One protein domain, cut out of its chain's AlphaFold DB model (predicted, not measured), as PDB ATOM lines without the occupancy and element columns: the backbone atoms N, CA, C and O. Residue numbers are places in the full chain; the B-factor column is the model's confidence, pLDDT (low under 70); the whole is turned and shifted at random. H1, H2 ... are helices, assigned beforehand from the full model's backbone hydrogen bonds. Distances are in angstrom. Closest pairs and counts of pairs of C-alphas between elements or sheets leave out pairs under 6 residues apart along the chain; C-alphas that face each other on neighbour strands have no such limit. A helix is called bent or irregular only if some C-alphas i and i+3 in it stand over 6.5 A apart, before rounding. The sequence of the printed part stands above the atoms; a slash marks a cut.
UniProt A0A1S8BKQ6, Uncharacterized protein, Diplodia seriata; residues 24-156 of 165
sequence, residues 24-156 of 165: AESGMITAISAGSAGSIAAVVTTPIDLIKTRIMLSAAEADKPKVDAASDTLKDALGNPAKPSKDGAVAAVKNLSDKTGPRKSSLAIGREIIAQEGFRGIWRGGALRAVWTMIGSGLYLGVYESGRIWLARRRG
ATOM      1  N   ALA A  24     -50.017  22.462   9.163       76.31
ATOM      2  CA  ALA A  24     -48.683  23.011   9.345       76.31
ATOM      3  C   ALA A  24     -48.124  22.729  10.747       76.31
ATOM      4  O   ALA A  24     -46.940  22.447  10.886       76.31
ATOM      5  N   GLU A  25     -48.971  22.759  11.777       76.25
ATOM      6  CA  GLU A  25     -48.565  22.485  13.159       76.25
ATOM      7  C   GLU A  25     -48.117  21.026  13.320       76.25
ATOM      8  O   GLU A  25     -47.032  20.762  13.839       76.25
ATOM      9  N   SER A  26     -48.903  20.082  12.791       76.62
ATOM     10  CA  SER A  26     -48.568  18.651  12.850       76.62
ATOM     11  C   SER A  26     -47.313  18.333  12.031       76.62
ATOM     12  O   SER A  26     -46.413  17.651  12.520       76.62
ATOM     13  N   GLY A  27     -47.199  18.898  10.823       82.31
ATOM     14  CA  GLY A  27     -46.003  18.756   9.992       82.31
ATOM     15  C   GLY A  27     -44.736  19.306  10.655       82.31
ATOM     16  O   GLY A  27     -43.689  18.662  10.601       82.31
ATOM     17  N   MET A  28     -44.823  20.458  11.327       84.75
ATOM     18  CA  MET A  28     -43.683  21.089  12.005       84.75
ATOM     19  C   MET A  28     -43.215  20.280  13.224       84.75
ATOM     20  O   MET A  28     -42.012  20.078  13.402       84.75
ATOM     21  N   ILE A  29     -44.144  19.779  14.045       84.69
ATOM     22  CA  ILE A  29     -43.823  18.953  15.222       84.69
ATOM     23  C   ILE A  29     -43.134  17.652  14.789       84.69
ATOM     24  O   ILE A  29     -42.093  17.271  15.342       84.69
ATOM     25  N   THR A  30     -43.667  16.995  13.759       84.88
ATOM     26  CA  THR A  30     -43.059  15.790  13.189       84.88
ATOM     27  C   THR A  30     -41.688  16.092  12.592       84.88
ATOM     28  O   THR A  30     -40.743  15.352  12.844       84.88
ATOM     29  N   ALA A  31     -41.528  17.210  11.882       87.88
ATOM     30  CA  ALA A  31     -40.242  17.592  11.308       87.88
ATOM     31  C   ALA A  31     -39.153  17.806  12.374       87.88
ATOM     32  O   ALA A  31     -38.034  17.311  12.230       87.88
ATOM     33  N   ILE A  32     -39.470  18.515  13.461       90.38
ATOM     34  CA  ILE A  32     -38.502  18.820  14.525       90.38
ATOM     35  C   ILE A  32     -38.130  17.552  15.312       90.38
ATOM     36  O   ILE A  32     -36.951  17.325  15.604       90.38
ATOM     37  N   SER A  33     -39.107  16.699  15.628       87.94
ATOM     38  CA  SER A  33     -38.850  15.435  16.336       87.94
ATOM     39  C   SER A  33     -38.041  14.455  15.481       87.94
ATOM     40  O   SER A  33     -37.003  13.963  15.922       87.94
ATOM     41  N   ALA A  34     -38.440  14.256  14.224       86.94
ATOM     42  CA  ALA A  34     -37.720  13.435  13.256       86.94
ATOM     43  C   ALA A  34     -36.289  13.929  13.027       86.94
ATOM     44  O   ALA A  34     -35.335  13.147  13.038       86.94
ATOM     45  N   GLY A  35     -36.137  15.238  12.824       90.56
ATOM     46  CA  GLY A  35     -34.849  15.862  12.568       90.56
ATOM     47  C   GLY A  35     -33.896  15.721  13.754       90.56
ATOM     48  O   GLY A  35     -32.741  15.340  13.568       90.56
ATOM     49  N   SER A  36     -34.366  15.981  14.977       92.06
ATOM     50  CA  SER A  36     -33.540  15.848  16.187       92.06
ATOM     51  C   SER A  36     -33.145  14.397  16.470       92.06
ATOM     52  O   SER A  36     -31.963  14.130  16.702       92.06
ATOM     53  N   ALA A  37     -34.079  13.448  16.350       91.94
ATOM     54  CA  ALA A  37     -33.791  12.021  16.495       91.94
ATOM     55  C   ALA A  37     -32.759  11.537  15.459       91.94
ATOM     56  O   ALA A  37     -31.766  10.898  15.819       91.94
ATOM     57  N   GLY A  38     -32.940  11.905  14.186       89.06
ATOM     58  CA  GLY A  38     -31.998  11.579  13.113       89.06
ATOM     59  C   GLY A  38     -30.617  12.210  13.320       89.06
ATOM     60  O   GLY A  38     -29.598  11.575  13.055       89.06
ATOM     61  N   SER A  39     -30.567  13.433  13.851       90.94
ATOM     62  CA  SER A  39     -29.317  14.131  14.168       90.94
ATOM     63  C   SER A  39     -28.515  13.416  15.261       90.94
ATOM     64  O   SER A  39     -27.321  13.163  15.086       90.94
ATOM     65  N   ILE A  40     -29.172  13.018  16.357       93.38
ATOM     66  CA  ILE A  40     -28.533  12.272  17.453       93.38
ATOM     67  C   ILE A  40     -28.023  10.922  16.947       93.38
ATOM     68  O   ILE A  40     -26.860  10.576  17.174       93.38
ATOM     69  N   ALA A  41     -28.857  10.189  16.206       90.75
ATOM     70  CA  ALA A  41     -28.465   8.921  15.604       90.75
ATOM     71  C   ALA A  41     -27.231   9.091  14.703       90.75
ATOM     72  O   ALA A  41     -26.269   8.334  14.821       90.75
ATOM     73  N   ALA A  42     -27.203  10.133  13.867       90.62
ATOM     74  CA  ALA A  42     -26.072  10.414  12.991       90.62
ATOM     75  C   ALA A  42     -24.764  10.663  13.758       90.62
ATOM     76  O   ALA A  42     -23.716  10.166  13.337       90.62
ATOM     77  N   VAL A  43     -24.800  11.392  14.878       91.00
ATOM     78  CA  VAL A  43     -23.609  11.636  15.714       91.00
ATOM     79  C   VAL A  43     -23.110  10.346  16.361       91.00
ATOM     80  O   VAL A  43     -21.899  10.114  16.394       91.00
ATOM     81  N   VAL A  44     -24.021   9.489  16.828       91.88
ATOM     82  CA  VAL A  44     -23.665   8.204  17.448       91.88
ATOM     83  C   VAL A  44     -23.071   7.229  16.424       91.88
ATOM     84  O   VAL A  44     -22.114   6.529  16.750       91.88
ATOM     85  N   THR A  45     -23.561   7.203  15.177       91.44
ATOM     86  CA  THR A  45     -23.024   6.290  14.145       91.44
ATOM     87  C   THR A  45     -21.768   6.807  13.444       91.44
ATOM     88  O   THR A  45     -21.020   6.007  12.884       91.44
ATOM     89  N   THR A  46     -21.496   8.118  13.502       90.62
ATOM     90  CA  THR A  46     -20.354   8.764  12.824       90.62
ATOM     91  C   THR A  46     -19.017   8.022  12.988       90.62
ATOM     92  O   THR A  46     -18.371   7.784  11.966       90.62
ATOM     93  N   PRO A  47     -18.562   7.617  14.193       88.31
ATOM     94  CA  PRO A  47     -17.262   6.953  14.328       88.31
ATOM     95  C   PRO A  47     -17.176   5.626  13.557       88.31
ATOM     96  O   PRO A  47     -16.139   5.317  12.973       88.31
ATOM     97  N   ILE A  48     -18.270   4.863  13.494       90.06
ATOM     98  CA  ILE A  48     -18.331   3.594  12.751       90.06
ATOM     99  C   ILE A  48     -18.284   3.867  11.243       90.06
ATOM    100  O   ILE A  48     -17.535   3.213  10.512       90.06
ATOM    101  N   ASP A  49     -19.036   4.872  10.789       88.88
ATOM    102  CA  ASP A  49     -19.083   5.289   9.387       88.88
ATOM    103  C   ASP A  49     -17.706   5.790   8.900       88.88
ATOM    104  O   ASP A  49     -17.269   5.463   7.790       88.88
ATOM    105  N   LEU A  50     -16.958   6.513   9.743       87.75
ATOM    106  CA  LEU A  50     -15.599   6.962   9.418       87.75
ATOM    107  C   LEU A  50     -14.600   5.807   9.327       87.75
ATOM    108  O   LEU A  50     -13.787   5.771   8.404       87.75
ATOM    109  N   ILE A  51     -14.663   4.839  10.241       87.62
ATOM    110  CA  ILE A  51     -13.800   3.653  10.166       87.62
ATOM    111  C   ILE A  51     -14.091   2.891   8.870       87.62
ATOM    112  O   ILE A  51     -13.162   2.530   8.145       87.62
ATOM    113  N   LYS A  52     -15.372   2.710   8.527       87.88
ATOM    114  CA  LYS A  52     -15.778   2.031   7.291       87.88
ATOM    115  C   LYS A  52     -15.272   2.756   6.043       87.88
ATOM    116  O   LYS A  52     -14.722   2.111   5.150       87.88
ATOM    117  N   THR A  53     -15.413   4.080   5.984       88.44
ATOM    118  CA  THR A  53     -14.924   4.865   4.838       88.44
ATOM    119  C   THR A  53     -13.399   4.852   4.747       88.44
ATOM    120  O   THR A  53     -12.876   4.721   3.645       88.44
ATOM    121  N   ARG A  54     -12.659   4.860   5.865       83.94
ATOM    122  CA  ARG A  54     -11.193   4.706   5.835       83.94
ATOM    123  C   ARG A  54     -10.729   3.339   5.351       83.94
ATOM    124  O   ARG A  54      -9.760   3.283   4.599       83.94
ATOM    125  N   ILE A  55     -11.407   2.254   5.732       86.06
ATOM    126  CA  ILE A  55     -11.109   0.912   5.198       86.06
ATOM    127  C   ILE A  55     -11.319   0.902   3.680       86.06
ATOM    128  O   ILE A  55     -10.451   0.447   2.939       86.06
ATOM    129  N   MET A  56     -12.455   1.435   3.222       83.44
ATOM    130  CA  MET A  56     -12.804   1.472   1.801       83.44
ATOM    131  C   MET A  56     -11.822   2.324   0.986       83.44
ATOM    132  O   MET A  56     -11.394   1.900  -0.084       83.44
ATOM    133  N   LEU A  57     -11.419   3.487   1.506       83.38
ATOM    134  CA  LEU A  57     -10.431   4.354   0.862       83.38
ATOM    135  C   LEU A  57      -9.034   3.722   0.850       83.38
ATOM    136  O   LEU A  57      -8.375   3.751  -0.183       83.38
ATOM    137  N   SER A  58      -8.620   3.075   1.945       76.88
ATOM    138  CA  SER A  58      -7.332   2.361   2.006       76.88
ATOM    139  C   SER A  58      -7.269   1.215   0.990       76.88
ATOM    140  O   SER A  58      -6.224   0.960   0.400       76.88
ATOM    141  N   ALA A  59      -8.391   0.522   0.771       72.38
ATOM    142  CA  ALA A  59      -8.492  -0.518  -0.250       72.38
ATOM    143  C   ALA A  59      -8.451   0.068  -1.672       72.38
ATOM    144  O   ALA A  59      -7.766  -0.479  -2.530       72.38
ATOM    145  N   ALA A  60      -9.122   1.198  -1.911       70.88
ATOM    146  CA  ALA A  60      -9.101   1.878  -3.208       70.88
ATOM    147  C   ALA A  60      -7.715   2.449  -3.567       70.88
ATOM    148  O   ALA A  60      -7.345   2.475  -4.738       70.88
ATOM    149  N   GLU A  61      -6.927   2.896  -2.584       69.81
ATOM    150  CA  GLU A  61      -5.537   3.327  -2.803       69.81
ATOM    151  C   GLU A  61      -4.599   2.158  -3.124       69.81
ATOM    152  O   GLU A  61      -3.685   2.325  -3.932       69.81
ATOM    153  N   ALA A  62      -4.835   0.979  -2.541       62.72
ATOM    154  CA  ALA A  62      -4.068  -0.229  -2.844       62.72
ATOM    155  C   ALA A  62      -4.322  -0.756  -4.270       62.72
ATOM    156  O   ALA A  62      -3.438  -1.384  -4.848       62.72
ATOM    157  N   ASP A  63      -5.501  -0.473  -4.833       59.31
ATOM    158  CA  ASP A  63      -5.939  -0.957  -6.148       59.31
ATOM    159  C   ASP A  63      -5.627   0.019  -7.298       59.31
ATOM    160  O   ASP A  63      -5.826  -0.307  -8.468       59.31
ATOM    161  N   LYS A  64      -5.094   1.219  -7.008       52.25
ATOM    162  CA  LYS A  64      -4.548   2.084  -8.062       52.25
ATOM    163  C   LYS A  64      -3.323   1.385  -8.665       52.25
ATOM    164  O   LYS A  64      -2.311   1.242  -7.969       52.25
ATOM    165  N   PRO A  65      -3.338   1.004  -9.959       47.56
ATOM    166  CA  PRO A  65      -2.111   0.601 -10.615       47.56
ATOM    167  C   PRO A  65      -1.198   1.822 -10.568       47.56
ATOM    168  O   PRO A  65      -1.556   2.886 -11.072       47.56
ATOM    169  N   LYS A  66      -0.031   1.698  -9.932       46.78
ATOM    170  CA  LYS A  66       1.049   2.667 -10.121       46.78
ATOM    171  C   LYS A  66       1.404   2.626 -11.606       46.78
ATOM    172  O   LYS A  66       2.157   1.754 -12.035       46.78
ATOM    173  N   VAL A  67       0.806   3.526 -12.383       46.69
ATOM    174  CA  VAL A  67       1.028   3.679 -13.830       46.69
ATOM    175  C   VAL A  67       2.498   4.020 -14.117       46.69
ATOM    176  O   VAL A  67       2.978   3.796 -15.218       46.69
ATOM    177  N   ASP A  68       3.249   4.417 -13.090       43.84
ATOM    178  CA  ASP A  68       4.683   4.690 -13.169       43.84
ATOM    179  C   ASP A  68       5.560   3.424 -13.182       43.84
ATOM    180  O   ASP A  68       6.738   3.505 -13.500       43.84
ATOM    181  N   ALA A  69       5.021   2.242 -12.847       46.47
ATOM    182  CA  ALA A  69       5.802   0.997 -12.811       46.47
ATOM    183  C   ALA A  69       5.636   0.115 -14.065       46.47
ATOM    184  O   ALA A  69       6.447  -0.780 -14.290       46.47
ATOM    185  N   ALA A  70       4.594   0.347 -14.875       46.81
ATOM    186  CA  ALA A  70       4.303  -0.451 -16.073       46.81
ATOM    187  C   ALA A  70       4.939   0.115 -17.356       46.81
ATOM    188  O   ALA A  70       5.080  -0.601 -18.345       46.81
ATOM    189  N   SER A  71       5.343   1.385 -17.349       43.09
ATOM    190  CA  SER A  71       6.090   2.020 -18.442       43.09
ATOM    191  C   SER A  71       7.598   1.763 -18.363       43.09
ATOM    192  O   SER A  71       8.265   1.825 -19.395       43.09
ATOM    193  N   ASP A  72       8.117   1.420 -17.179       45.91
ATOM    194  CA  ASP A  72       9.555   1.222 -16.938       45.91
ATOM    195  C   ASP A  72      10.008  -0.246 -17.070       45.91
ATOM    196  O   ASP A  72      11.193  -0.538 -17.166       45.91
ATOM    197  N   THR A  73       9.065  -1.197 -17.138       49.31
ATOM    198  CA  THR A  73       9.354  -2.638 -17.318       49.31
ATOM    199  C   THR A  73       9.110  -3.163 -18.738       49.31
ATOM    200  O   THR A  73       9.312  -4.349 -18.990       49.31
ATOM    201  N   LEU A  74       8.710  -2.308 -19.689       49.66
ATOM    202  CA  LEU A  74       8.415  -2.695 -21.083       49.66
ATOM    203  C   LEU A  74       9.231  -1.927 -22.134       49.66
ATOM    204  O   LEU A  74       8.821  -1.836 -23.293       49.66
ATOM    205  N   LYS A  75      10.390  -1.381 -21.758       51.91
ATOM    206  CA  LYS A  75      11.382  -0.896 -22.719       51.91
ATOM    207  C   LYS A  75      12.661  -1.685 -22.522       51.91
ATOM    208  O   LYS A  75      13.354  -1.522 -21.526       51.91
ATOM    209  N   ASP A  76      12.943  -2.559 -23.477       56.97
ATOM    210  CA  ASP A  76      14.267  -3.158 -23.597       56.97
ATOM    211  C   ASP A  76      15.297  -2.041 -23.863       56.97
ATOM    212  O   ASP A  76      14.912  -0.951 -24.302       56.97
ATOM    213  N   ALA A  77      16.595  -2.283 -23.655       56.47
ATOM    214  CA  ALA A  77      17.671  -1.274 -23.758       56.47
ATOM    215  C   ALA A  77      17.789  -0.563 -25.135       56.47
ATOM    216  O   ALA A  77      18.621   0.322 -25.324       56.47
ATOM    217  N   LEU A  78      16.942  -0.946 -26.094       57.16
ATOM    218  CA  LEU A  78      16.836  -0.451 -27.466       57.16
ATOM    219  C   LEU A  78      15.487   0.241 -27.770       57.16
ATOM    220  O   LEU A  78      15.244   0.629 -28.909       57.16
ATOM    221  N   GLY A  79      14.594   0.405 -26.785       50.53
ATOM    222  CA  GLY A  79      13.380   1.229 -26.900       50.53
ATOM    223  C   GLY A  79      12.171   0.606 -27.618       50.53
ATOM    224  O   GLY A  79      11.180   1.307 -27.818       50.53
ATOM    225  N   ASN A  80      12.202  -0.684 -27.971       58.81
ATOM    226  CA  ASN A  80      11.075  -1.366 -28.626       58.81
ATOM    227  C   ASN A  80      10.113  -2.040 -27.621       58.81
ATOM    228  O   ASN A  80      10.572  -2.547 -26.594       58.81
ATOM    229  N   PRO A  81       8.790  -2.097 -27.908       52.94
ATOM    230  CA  PRO A  81       7.807  -2.715 -27.017       52.94
ATOM    231  C   PRO A  81       7.955  -4.245 -27.005       52.94
ATOM    232  O   PRO A  81       7.677  -4.922 -27.998       52.94
ATOM    233  N   ALA A  82       8.384  -4.799 -25.870       52.91
ATOM    234  CA  ALA A  82       8.498  -6.243 -25.674       52.91
ATOM    235  C   ALA A  82       7.107  -6.895 -25.527       52.91
ATOM    236  O   ALA A  82       6.255  -6.420 -24.773       52.91
ATOM    237  N   LYS A  83       6.861  -8.006 -26.240       48.97
ATOM    238  CA  LYS A  83       5.636  -8.810 -26.078       48.97
ATOM    239  C   LYS A  83       5.643  -9.505 -24.708       48.97
ATOM    240  O   LYS A  83       6.670 -10.073 -24.338       48.97
ATOM    241  N   PRO A  84       4.512  -9.535 -23.979       52.91
ATOM    242  CA  PRO A  84       4.461 -10.148 -22.660       52.91
ATOM    243  C   PRO A  84       4.607 -11.671 -22.786       52.91
ATOM    244  O   PRO A  84       3.795 -12.332 -23.437       52.91
ATOM    245  N   SER A  85       5.649 -12.240 -22.174       52.19
ATOM    246  CA  SER A  85       5.760 -13.689 -21.992       52.19
ATOM    247  C   SER A  85       4.684 -14.163 -21.006       52.19
ATOM    248  O   SER A  85       4.291 -13.428 -20.095       52.19
ATOM    249  N   LYS A  86       4.184 -15.396 -21.171       56.53
ATOM    250  CA  LYS A  86       3.196 -15.994 -20.249       56.53
ATOM    251  C   LYS A  86       3.695 -15.985 -18.798       56.53
ATOM    252  O   LYS A  86       2.905 -15.754 -17.889       56.53
ATOM    253  N   ASP A  87       5.003 -16.125 -18.600       57.28
ATOM    254  CA  ASP A  87       5.646 -16.064 -17.286       57.28
ATOM    255  C   ASP A  87       5.653 -14.644 -16.702       57.28
ATOM    256  O   ASP A  87       5.466 -14.470 -15.499       57.28
ATOM    257  N   GLY A  88       5.775 -13.615 -17.548       61.91
ATOM    258  CA  GLY A  88       5.664 -12.211 -17.144       61.91
ATOM    259  C   GLY A  88       4.251 -11.833 -16.693       61.91
ATOM    260  O   GLY A  88       4.091 -11.107 -15.714       61.91
ATOM    261  N   ALA A  89       3.220 -12.382 -17.341       58.56
ATOM    262  CA  ALA A  89       1.832 -12.190 -16.920       58.56
ATOM    263  C   ALA A  89       1.548 -12.866 -15.566       58.56
ATOM    264  O   ALA A  89       0.933 -12.257 -14.691       58.56
ATOM    265  N   VAL A  90       2.052 -14.086 -15.350       59.22
ATOM    266  CA  VAL A  90       1.915 -14.799 -14.066       59.22
ATOM    267  C   VAL A  90       2.696 -14.091 -12.956       59.22
ATOM    268  O   VAL A  90       2.184 -13.936 -11.847       59.22
ATOM    269  N   ALA A  91       3.896 -13.585 -13.250       62.12
ATOM    270  CA  ALA A  91       4.672 -12.785 -12.309       62.12
ATOM    271  C   ALA A  91       3.983 -11.453 -11.977       62.12
ATOM    272  O   ALA A  91       3.983 -11.042 -10.818       62.12
ATOM    273  N   ALA A  92       3.349 -10.787 -12.946       60.38
ATOM    274  CA  ALA A  92       2.588  -9.563 -12.708       60.38
ATOM    275  C   ALA A  92       1.361  -9.816 -11.817       60.38
ATOM    276  O   ALA A  92       1.138  -9.075 -10.860       60.38
ATOM    277  N   VAL A  93       0.614 -10.901 -12.064       61.78
ATOM    278  CA  VAL A  93      -0.541 -11.302 -11.239       61.78
ATOM    279  C   VAL A  93      -0.108 -11.707  -9.827       61.78
ATOM    280  O   VAL A  93      -0.749 -11.311  -8.855       61.78
ATOM    281  N   LYS A  94       1.011 -12.424  -9.685       65.31
ATOM    282  CA  LYS A  94       1.567 -12.778  -8.373       65.31
ATOM    283  C   LYS A  94       2.020 -11.538  -7.596       65.31
ATOM    284  O   LYS A  94       1.659 -11.390  -6.439       65.31
ATOM    285  N   ASN A  95       2.689 -10.586  -8.250       61.69
ATOM    286  CA  ASN A  95       3.081  -9.313  -7.632       61.69
ATOM    287  C   ASN A  95       1.883  -8.415  -7.265       61.69
ATOM    288  O   ASN A  95       1.980  -7.637  -6.320       61.69
ATOM    289  N   LEU A  96       0.762  -8.505  -7.989       58.84
ATOM    290  CA  LEU A  96      -0.503  -7.841  -7.634       58.84
ATOM    291  C   LEU A  96      -1.164  -8.509  -6.417       58.84
ATOM    292  O   LEU A  96      -1.642  -7.819  -5.514       58.84
ATOM    293  N   SER A  97      -1.127  -9.844  -6.361       59.78
ATOM    294  CA  SER A  97      -1.597 -10.626  -5.213       59.78
ATOM    295  C   SER A  97      -0.717 -10.440  -3.970       59.78
ATOM    296  O   SER A  97      -1.228 -10.480  -2.858       59.78
ATOM    297  N   ASP A  98       0.585 -10.203  -4.144       55.78
ATOM    298  CA  ASP A  98       1.529  -9.950  -3.048       55.78
ATOM    299  C   ASP A  98       1.505  -8.470  -2.597       55.78
ATOM    300  O   ASP A  98       1.846  -8.156  -1.457       55.78
ATOM    301  N   LYS A  99       1.053  -7.540  -3.458       54.00
ATOM    302  CA  LYS A  99       0.868  -6.109  -3.127       54.00
ATOM    303  C   LYS A  99      -0.425  -5.797  -2.385       54.00
ATOM    304  O   LYS A  99      -0.544  -4.703  -1.828       54.00
ATOM    305  N   THR A 100      -1.376  -6.725  -2.337       55.16
ATOM    306  CA  THR A 100      -2.530  -6.615  -1.442       55.16
ATOM    307  C   THR A 100      -2.060  -6.934  -0.024       55.16
ATOM    308  O   THR A 100      -2.242  -8.031   0.497       55.16
ATOM    309  N   GLY A 101      -1.396  -5.954   0.597       57.75
ATOM    310  CA  GLY A 101      -0.968  -6.031   1.990       57.75
ATOM    311  C   GLY A 101      -2.126  -6.429   2.917       57.75
ATOM    312  O   GLY A 101      -3.299  -6.274   2.555       57.75
ATOM    313  N   PRO A 102      -1.827  -6.951   4.119       60.25
ATOM    314  CA  PRO A 102      -2.842  -7.471   5.027       60.25
ATOM    315  C   PRO A 102      -3.950  -6.434   5.231       60.25
ATOM    316  O   PRO A 102      -3.677  -5.294   5.615       60.25
ATOM    317  N   ARG A 103      -5.202  -6.824   4.939       65.56
ATOM    318  CA  ARG A 103      -6.377  -5.954   5.101       65.56
ATOM    319  C   ARG A 103      -6.338  -5.351   6.503       65.56
ATOM    320  O   ARG A 103      -6.434  -6.080   7.491       65.56
ATOM    321  N   LYS A 104      -6.168  -4.029   6.594       71.25
ATOM    322  CA  LYS A 104      -6.110  -3.333   7.882       71.25
ATOM    323  C   LYS A 104      -7.414  -3.599   8.647       71.25
ATOM    324  O   LYS A 104      -8.500  -3.302   8.155       71.25
ATOM    325  N   SER A 105      -7.299  -4.179   9.843       82.94
ATOM    326  CA  SER A 105      -8.440  -4.438  10.731       82.94
ATOM    327  C   SER A 105      -9.116  -3.124  11.137       82.94
ATOM    328  O   SER A 105      -8.440  -2.125  11.387       82.94
ATOM    329  N   SER A 106     -10.446  -3.126  11.257       81.81
ATOM    330  CA  SER A 106     -11.240  -1.956  11.666       81.81
ATOM    331  C   SER A 106     -10.790  -1.372  13.009       81.81
ATOM    332  O   SER A 106     -10.744  -0.152  13.171       81.81
ATOM    333  N   LEU A 107     -10.371  -2.230  13.943       82.44
ATOM    334  CA  LEU A 107      -9.834  -1.828  15.246       82.44
ATOM    335  C   LEU A 107      -8.443  -1.195  15.136       82.44
ATOM    336  O   LEU A 107      -8.136  -0.249  15.861       82.44
ATOM    337  N   ALA A 108      -7.612  -1.691  14.216       84.44
ATOM    338  CA  ALA A 108      -6.286  -1.132  13.972       84.44
ATOM    339  C   ALA A 108      -6.395   0.280  13.382       84.44
ATOM    340  O   ALA A 108      -5.719   1.185  13.863       84.44
ATOM    341  N   ILE A 109      -7.306   0.489  12.425       84.69
ATOM    342  CA  ILE A 109      -7.584   1.822  11.871       84.69
ATOM    343  C   ILE A 109      -8.168   2.747  12.943       84.69
ATOM    344  O   ILE A 109      -7.732   3.887  13.059       84.69
ATOM    345  N   GLY A 110      -9.106   2.269  13.770       83.44
ATOM    346  CA  GLY A 110      -9.643   3.060  14.883       83.44
ATOM    347  C   GLY A 110      -8.550   3.541  15.845       83.44
ATOM    348  O   GLY A 110      -8.505   4.721  16.197       83.44
ATOM    349  N   ARG A 111      -7.618   2.651  16.212       85.25
ATOM    350  CA  ARG A 111      -6.460   2.988  17.055       85.25
ATOM    351  C   ARG A 111      -5.497   3.955  16.358       85.25
ATOM    352  O   ARG A 111      -4.996   4.867  17.009       85.25
ATOM    353  N   GLU A 112      -5.267   3.776  15.059       84.75
ATOM    354  CA  GLU A 112      -4.434   4.658  14.232       84.75
ATOM    355  C   GLU A 112      -5.002   6.089  14.191       84.75
ATOM    356  O   GLU A 112      -4.262   7.042  14.426       84.75
ATOM    357  N   ILE A 113      -6.320   6.249  14.004       84.06
ATOM    358  CA  ILE A 113      -6.977   7.570  14.003       84.06
ATOM    359  C   ILE A 113      -6.818   8.258  15.360       84.06
ATOM    360  O   ILE A 113      -6.477   9.436  15.409       84.06
ATOM    361  N   ILE A 114      -7.047   7.539  16.462       86.69
ATOM    362  CA  ILE A 114      -6.915   8.117  17.806       86.69
ATOM    363  C   ILE A 114      -5.460   8.526  18.080       86.69
ATOM    364  O   ILE A 114      -5.233   9.564  18.693       86.69
ATOM    365  N   ALA A 115      -4.480   7.752  17.606       88.88
ATOM    366  CA  ALA A 115      -3.064   8.072  17.771       88.88
ATOM    367  C   ALA A 115      -2.608   9.274  16.919       88.88
ATOM    368  O   ALA A 115      -1.763  10.039  17.374       88.88
ATOM    369  N   GLN A 116      -3.153   9.449  15.708       86.44
ATOM    370  CA  GLN A 116      -2.743  10.510  14.771       86.44
ATOM    371  C   GLN A 116      -3.550  11.810  14.919       86.44
ATOM    372  O   GLN A 116      -2.982  12.897  14.891       86.44
ATOM    373  N   GLU A 117      -4.874  11.713  15.053       82.50
ATOM    374  CA  GLU A 117      -5.808  12.852  15.060       82.50
ATOM    375  C   GLU A 117      -6.463  13.085  16.435       82.50
ATOM    376  O   GLU A 117      -7.215  14.046  16.625       82.50
ATOM    377  N   GLY A 118      -6.203  12.208  17.408       85.56
ATOM    378  CA  GLY A 118      -6.835  12.248  18.722       85.56
ATOM    379  C   GLY A 118      -8.291  11.772  18.715       85.56
ATOM    380  O   GLY A 118      -8.874  11.413  17.691       85.56
ATOM    381  N   PHE A 119      -8.923  11.818  19.890       79.44
ATOM    382  CA  PHE A 119     -10.323  11.410  20.077       79.44
ATOM    383  C   PHE A 119     -11.305  12.227  19.221       79.44
ATOM    384  O   PHE A 119     -12.356  11.733  18.833       79.44
ATOM    385  N   ARG A 120     -10.955  13.467  18.860       82.25
ATOM    386  CA  ARG A 120     -11.797  14.328  18.016       82.25
ATOM    387  C   ARG A 120     -11.751  13.937  16.531       82.25
ATOM    388  O   ARG A 120     -12.682  14.267  15.796       82.25
ATOM    389  N   GLY A 121     -10.726  13.194  16.104       79.44
ATOM    390  CA  GLY A 121     -10.569  12.714  14.727       79.44
ATOM    391  C   GLY A 121     -11.668  11.744  14.285       79.44
ATOM    392  O   GLY A 121     -12.145  11.826  13.155       79.44
ATOM    393  N   ILE A 122     -12.162  10.890  15.189       83.44
ATOM    394  CA  ILE A 122     -13.257   9.942  14.897       83.44
ATOM    395  C   ILE A 122     -14.659  10.585  14.866       83.44
ATOM    396  O   ILE A 122     -15.626   9.916  14.516       83.44
ATOM    397  N   TRP A 123     -14.783  11.883  15.164       85.81
ATOM    398  CA  TRP A 123     -16.017  12.663  14.955       85.81
ATOM    399  C   TRP A 123     -15.885  13.710  13.844       85.81
ATOM    400  O   TRP A 123     -16.788  14.532  13.646       85.81
ATOM    401  N   ARG A 124     -14.780  13.704  13.090       81.19
ATOM    402  CA  ARG A 124     -14.539  14.693  12.037       81.19
ATOM    403  C   ARG A 124     -15.593  14.555  10.932       81.19
ATOM    404  O   ARG A 124     -15.681  13.528  10.272       81.19
ATOM    405  N   GLY A 125     -16.414  15.592  10.754       83.19
ATOM    406  CA  GLY A 125     -17.539  15.598   9.806       83.19
ATOM    407  C   GLY A 125     -18.891  15.151  10.385       83.19
ATOM    408  O   GLY A 125     -19.913  15.322   9.720       83.19
ATOM    409  N   GLY A 126     -18.938  14.673  11.635       85.56
ATOM    410  CA  GLY A 126     -20.180  14.246  12.292       85.56
ATOM    411  C   GLY A 126     -21.204  15.368  12.452       85.56
ATOM    412  O   GLY A 126     -22.387  15.155  12.221       85.56
ATOM    413  N   ALA A 127     -20.754  16.590  12.755       87.50
ATOM    414  CA  ALA A 127     -21.636  17.754  12.874       87.50
ATOM    415  C   ALA A 127     -22.321  18.112  11.544       87.50
ATOM    416  O   ALA A 127     -23.529  18.333  11.510       87.50
ATOM    417  N   LEU A 128     -21.575  18.103  10.434       90.94
ATOM    418  CA  LEU A 128     -22.136  18.359   9.106       90.94
ATOM    419  C   LEU A 128     -23.171  17.288   8.730       90.94
ATOM    420  O   LEU A 128     -24.263  17.613   8.267       90.94
ATOM    421  N   ARG A 129     -22.857  16.013   8.998       90.00
ATOM    422  CA  ARG A 129     -23.788  14.892   8.811       90.00
ATOM    423  C   ARG A 129     -25.041  15.047   9.677       90.00
ATOM    424  O   ARG A 129     -26.138  14.791   9.192       90.00
ATOM    425  N   ALA A 130     -24.894  15.466  10.929       91.00
ATOM    426  CA  ALA A 130     -25.995  15.651  11.869       91.00
ATOM    427  C   ALA A 130     -26.959  16.760  11.422       91.00
ATOM    428  O   ALA A 130     -28.174  16.576  11.498       91.00
ATOM    429  N   VAL A 131     -26.430  17.871  10.896       94.25
ATOM    430  CA  VAL A 131     -27.230  18.961  10.310       94.25
ATOM    431  C   VAL A 131     -27.934  18.490   9.040       94.25
ATOM    432  O   VAL A 131     -29.143  18.661   8.903       94.25
ATOM    433  N   TRP A 132     -27.208  17.831   8.134       93.44
ATOM    434  CA  TRP A 132     -27.791  17.301   6.901       93.44
ATOM    435  C   TRP A 132     -28.911  16.287   7.175       93.44
ATOM    436  O   TRP A 132     -29.980  16.345   6.572       93.44
ATOM    437  N   THR A 133     -28.693  15.387   8.135       92.31
ATOM    438  CA  THR A 133     -29.672  14.362   8.524       92.31
ATOM    439  C   THR A 133     -30.891  14.981   9.194       92.31
ATOM    440  O   THR A 133     -32.007  14.526   8.947       92.31
ATOM    441  N   MET A 134     -30.702  16.029   9.998       91.19
ATOM    442  CA  MET A 134     -31.800  16.768  10.616       91.19
ATOM    443  C   MET A 134     -32.717  17.382   9.560       91.19
ATOM    444  O   MET A 134     -33.929  17.186   9.615       91.19
ATOM    445  N   ILE A 135     -32.133  18.071   8.577       94.06
ATOM    446  CA  ILE A 135     -32.885  18.706   7.491       94.06
ATOM    447  C   ILE A 135     -33.593  17.641   6.649       94.06
ATOM    448  O   ILE A 135     -34.793  17.750   6.412       94.06
ATOM    449  N   GLY A 136     -32.878  16.589   6.241       91.81
ATOM    450  CA  GLY A 136     -33.442  15.524   5.412       91.81
ATOM    451  C   GLY A 136     -34.579  14.768   6.101       91.81
ATOM    452  O   GLY A 136     -35.661  14.638   5.534       91.81
ATOM    453  N   SER A 137     -34.360  14.315   7.338       88.81
ATOM    454  CA  SER A 137     -35.351  13.535   8.095       88.81
ATOM    455  C   SER A 137     -36.552  14.389   8.491       88.81
ATOM    456  O   SER A 137     -37.691  13.935   8.385       88.81
ATOM    457  N   GLY A 138     -36.305  15.636   8.901       88.75
ATOM    458  CA  GLY A 138     -37.358  16.573   9.270       88.75
ATOM    459  C   GLY A 138     -38.231  16.964   8.082       88.75
ATOM    460  O   GLY A 138     -39.454  16.905   8.177       88.75
ATOM    461  N   LEU A 139     -37.625  17.289   6.937       91.75
ATOM    462  CA  LEU A 139     -38.382  17.613   5.730       91.75
ATOM    463  C   LEU A 139     -39.160  16.396   5.220       91.75
ATOM    464  O   LEU A 139     -40.340  16.523   4.906       91.75
ATOM    465  N   TYR A 140     -38.525  15.222   5.173       88.31
ATOM    466  CA  TYR A 140     -39.166  13.996   4.702       88.31
ATOM    467  C   TYR A 140     -40.401  13.650   5.537       88.31
ATOM    468  O   TYR A 140     -41.500  13.553   4.990       88.31
ATOM    469  N   LEU A 141     -40.246  13.521   6.860       86.25
ATOM    470  CA  LEU A 141     -41.358  13.145   7.733       86.25
ATOM    471  C   LEU A 141     -42.379  14.276   7.897       86.25
ATOM    472  O   LEU A 141     -43.574  14.001   7.923       86.25
ATOM    473  N   GLY A 142     -41.951  15.540   7.918       84.94
ATOM    474  CA  GLY A 142     -42.862  16.684   7.982       84.94
ATOM    475  C   GLY A 142     -43.760  16.809   6.748       84.94
ATOM    476  O   GLY A 142     -44.971  17.007   6.879       84.94
ATOM    477  N   VAL A 143     -43.195  16.647   5.544       86.00
ATOM    478  CA  VAL A 143     -43.965  16.665   4.286       86.00
ATOM    479  C   VAL A 143     -44.847  15.428   4.169       86.00
ATOM    480  O   VAL A 143     -46.003  15.548   3.770       86.00
ATOM    481  N   TYR A 144     -44.335  14.255   4.540       85.38
ATOM    482  CA  TYR A 144     -45.100  13.011   4.511       85.38
ATOM    483  C   TYR A 144     -46.323  13.066   5.436       85.38
ATOM    484  O   TYR A 144     -47.434  12.766   4.995       85.38
ATOM    485  N   GLU A 145     -46.145  13.527   6.676       80.25
ATOM    486  CA  GLU A 145     -47.229  13.690   7.650       80.25
ATOM    487  C   GLU A 145     -48.267  14.706   7.155       80.25
ATOM    488  O   GLU A 145     -49.465  14.423   7.123       80.25
ATOM    489  N   SER A 146     -47.804  15.860   6.664       79.31
ATOM    490  CA  SER A 146     -48.681  16.895   6.104       79.31
ATOM    491  C   SER A 146     -49.467  16.382   4.891       79.31
ATOM    492  O   SER A 146     -50.676  16.576   4.789       79.31
ATOM    493  N   GLY A 147     -48.811  15.683   3.964       81.06
ATOM    494  CA  GLY A 147     -49.462  15.115   2.784       81.06
ATOM    495  C   GLY A 147     -50.496  14.049   3.148       81.06
ATOM    496  O   GLY A 147     -51.605  14.058   2.603       81.06
ATOM    497  N   ARG A 148     -50.169  13.172   4.106       76.75
ATOM    498  CA  ARG A 148     -51.084  12.131   4.587       76.75
ATOM    499  C   ARG A 148     -52.329  12.739   5.231       76.75
ATOM    500  O   ARG A 148     -53.433  12.363   4.849       76.75
ATOM    501  N   ILE A 149     -52.172  13.701   6.145       72.62
ATOM    502  CA  ILE A 149     -53.300  14.363   6.825       72.62
ATOM    503  C   ILE A 149     -54.195  15.093   5.813       72.62
ATOM    504  O   ILE A 149     -55.422  15.058   5.919       72.62
ATOM    505  N   TRP A 150     -53.609  15.731   4.797       78.44
ATOM    506  CA  TRP A 150     -54.381  16.393   3.746       78.44
ATOM    507  C   TRP A 150     -55.201  15.404   2.903       78.44
ATOM    508  O   TRP A 150     -56.369  15.669   2.607       78.44
ATOM    509  N   LEU A 151     -54.618  14.256   2.540       79.50
ATOM    510  CA  LEU A 151     -55.326  13.211   1.795       79.50
ATOM    511  C   LEU A 151     -56.418  12.542   2.639       79.50
ATOM    512  O   LEU A 151     -57.505  12.293   2.121       79.50
ATOM    513  N   ALA A 152     -56.151  12.296   3.920       71.69
ATOM    514  CA  ALA A 152     -57.104  11.726   4.868       71.69
ATOM    515  C   ALA A 152     -58.362  12.596   5.003       71.69
ATOM    516  O   ALA A 152     -59.479  12.117   4.799       71.69
ATOM    517  N   ARG A 153     -58.179  13.915   5.179       69.12
ATOM    518  CA  ARG A 153     -59.289  14.886   5.192       69.12
ATOM    519  C   ARG A 153     -60.125  14.848   3.916       69.12
ATOM    520  O   ARG A 153     -61.338  15.009   3.979       69.12
ATOM    521  N   ARG A 154     -59.496  14.631   2.756       74.75
ATOM    522  CA  ARG A 154     -60.210  14.499   1.472       74.75
ATOM    523  C   ARG A 154     -60.967  13.181   1.326       74.75
ATOM    524  O   ARG A 154     -61.897  13.125   0.530       74.75
ATOM    525  N   ARG A 155     -60.571  12.138   2.055       76.06
ATOM    526  CA  ARG A 155     -61.229  10.823   2.058       76.06
ATOM    527  C   ARG A 155     -62.322  10.695   3.120       76.06
ATOM    528  O   ARG A 155     -63.023   9.694   3.121       76.06
ATOM    529  N   GLY A 156     -62.487  11.699   3.985       63.56
ATOM    530  CA  GLY A 156     -63.412  11.630   5.119       63.56
ATOM    531  C   GLY A 156     -62.941  10.680   6.224       63.56
ATOM    532  O   GLY A 156     -63.741  10.299   7.071       63.56
TER     533      GLY A 156
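This is residues 24 to 156 of the 165 residues of an uncharacterized protein of Diplodia seriata (UniProt A0A1S8BKQ6). A long, bent helix, H1, makes an open angle; its first arm, H1a, and the last helix, H5, lie side by side and run opposite ways, while its second arm, H1b, turns off toward a thinner, loosely joined end with H2, H3 and a loop. The short helix H4 crosses H1b near the bend. The printed part has 133 residues with five named helices, in the order H1, H2, H3, H4, H5, and no named strand; the class is all helix. It is extended, with a radius of gyration of the C-alphas of 26.1 A, and spans 85 by 41 by 21 A.

H1, residues 24 to 62, was assigned as one helix by its hydrogen bonds but is bent: C-alphas 44 and 47 are 7.2 A apart. Its arms, H1a, residues 24 to 44, and H1b, residues 47 to 62, stand at a steep tilt of 60 degrees. H5, residues 126 to 155, touches H1a at a shallow tilt of 31 degrees, opposite ways; their closest C-alphas, of Ala 31 and Gly 138, are 3.7 A apart. H5 is only just apart from H1b, at 8.1 A. H4, residues 106 to 117, touches H1b about perpendicular, at 83 degrees, through residues 106 to 110 of H4 and 51 to 55 of H1b alone; the closest C-alphas, of Ile 51 and Gly 110, are 6.3 A apart. H3, residues 86 to 99, is close to H1b but not clearly touching, with the closest C-alphas, of Ala 62 and Lys 99, 7.7 A apart. H2, residues 67 to 70, touches no helix. In H1a, H1b, H3, H4 and H5 every O i to N i+4 pair is within hydrogen-bond range; H2 is too short for such a pair.

H1a begins at C-alpha 24, (-48.683, 23.011, 9.345), and is 30.2 A long; H1b is 22.8 A long and ends at C-alpha 62, (-4.068, -0.229, -2.844). H2 measures 5.7 A, H3 19.9 A and H4 16.1 A. H5 is 42.4 A long and ends at C-alpha 155, (-61.229, 10.823, 2.058).

The two C-alphas farthest apart, of Leu 78 and Gly 156, are 87.4 A apart, while those of Ala 24 and Gly 156 are 19.1 A apart. The printed part has no cut. The link from H2 to H3, residues 71 to 85, is long. Residues 75 to 80, 85 to 91 and 150 to 156 stand free. The mean pLDDT of the printed part is 75.2; residues 61 to 103, 153 and 156 are under 70.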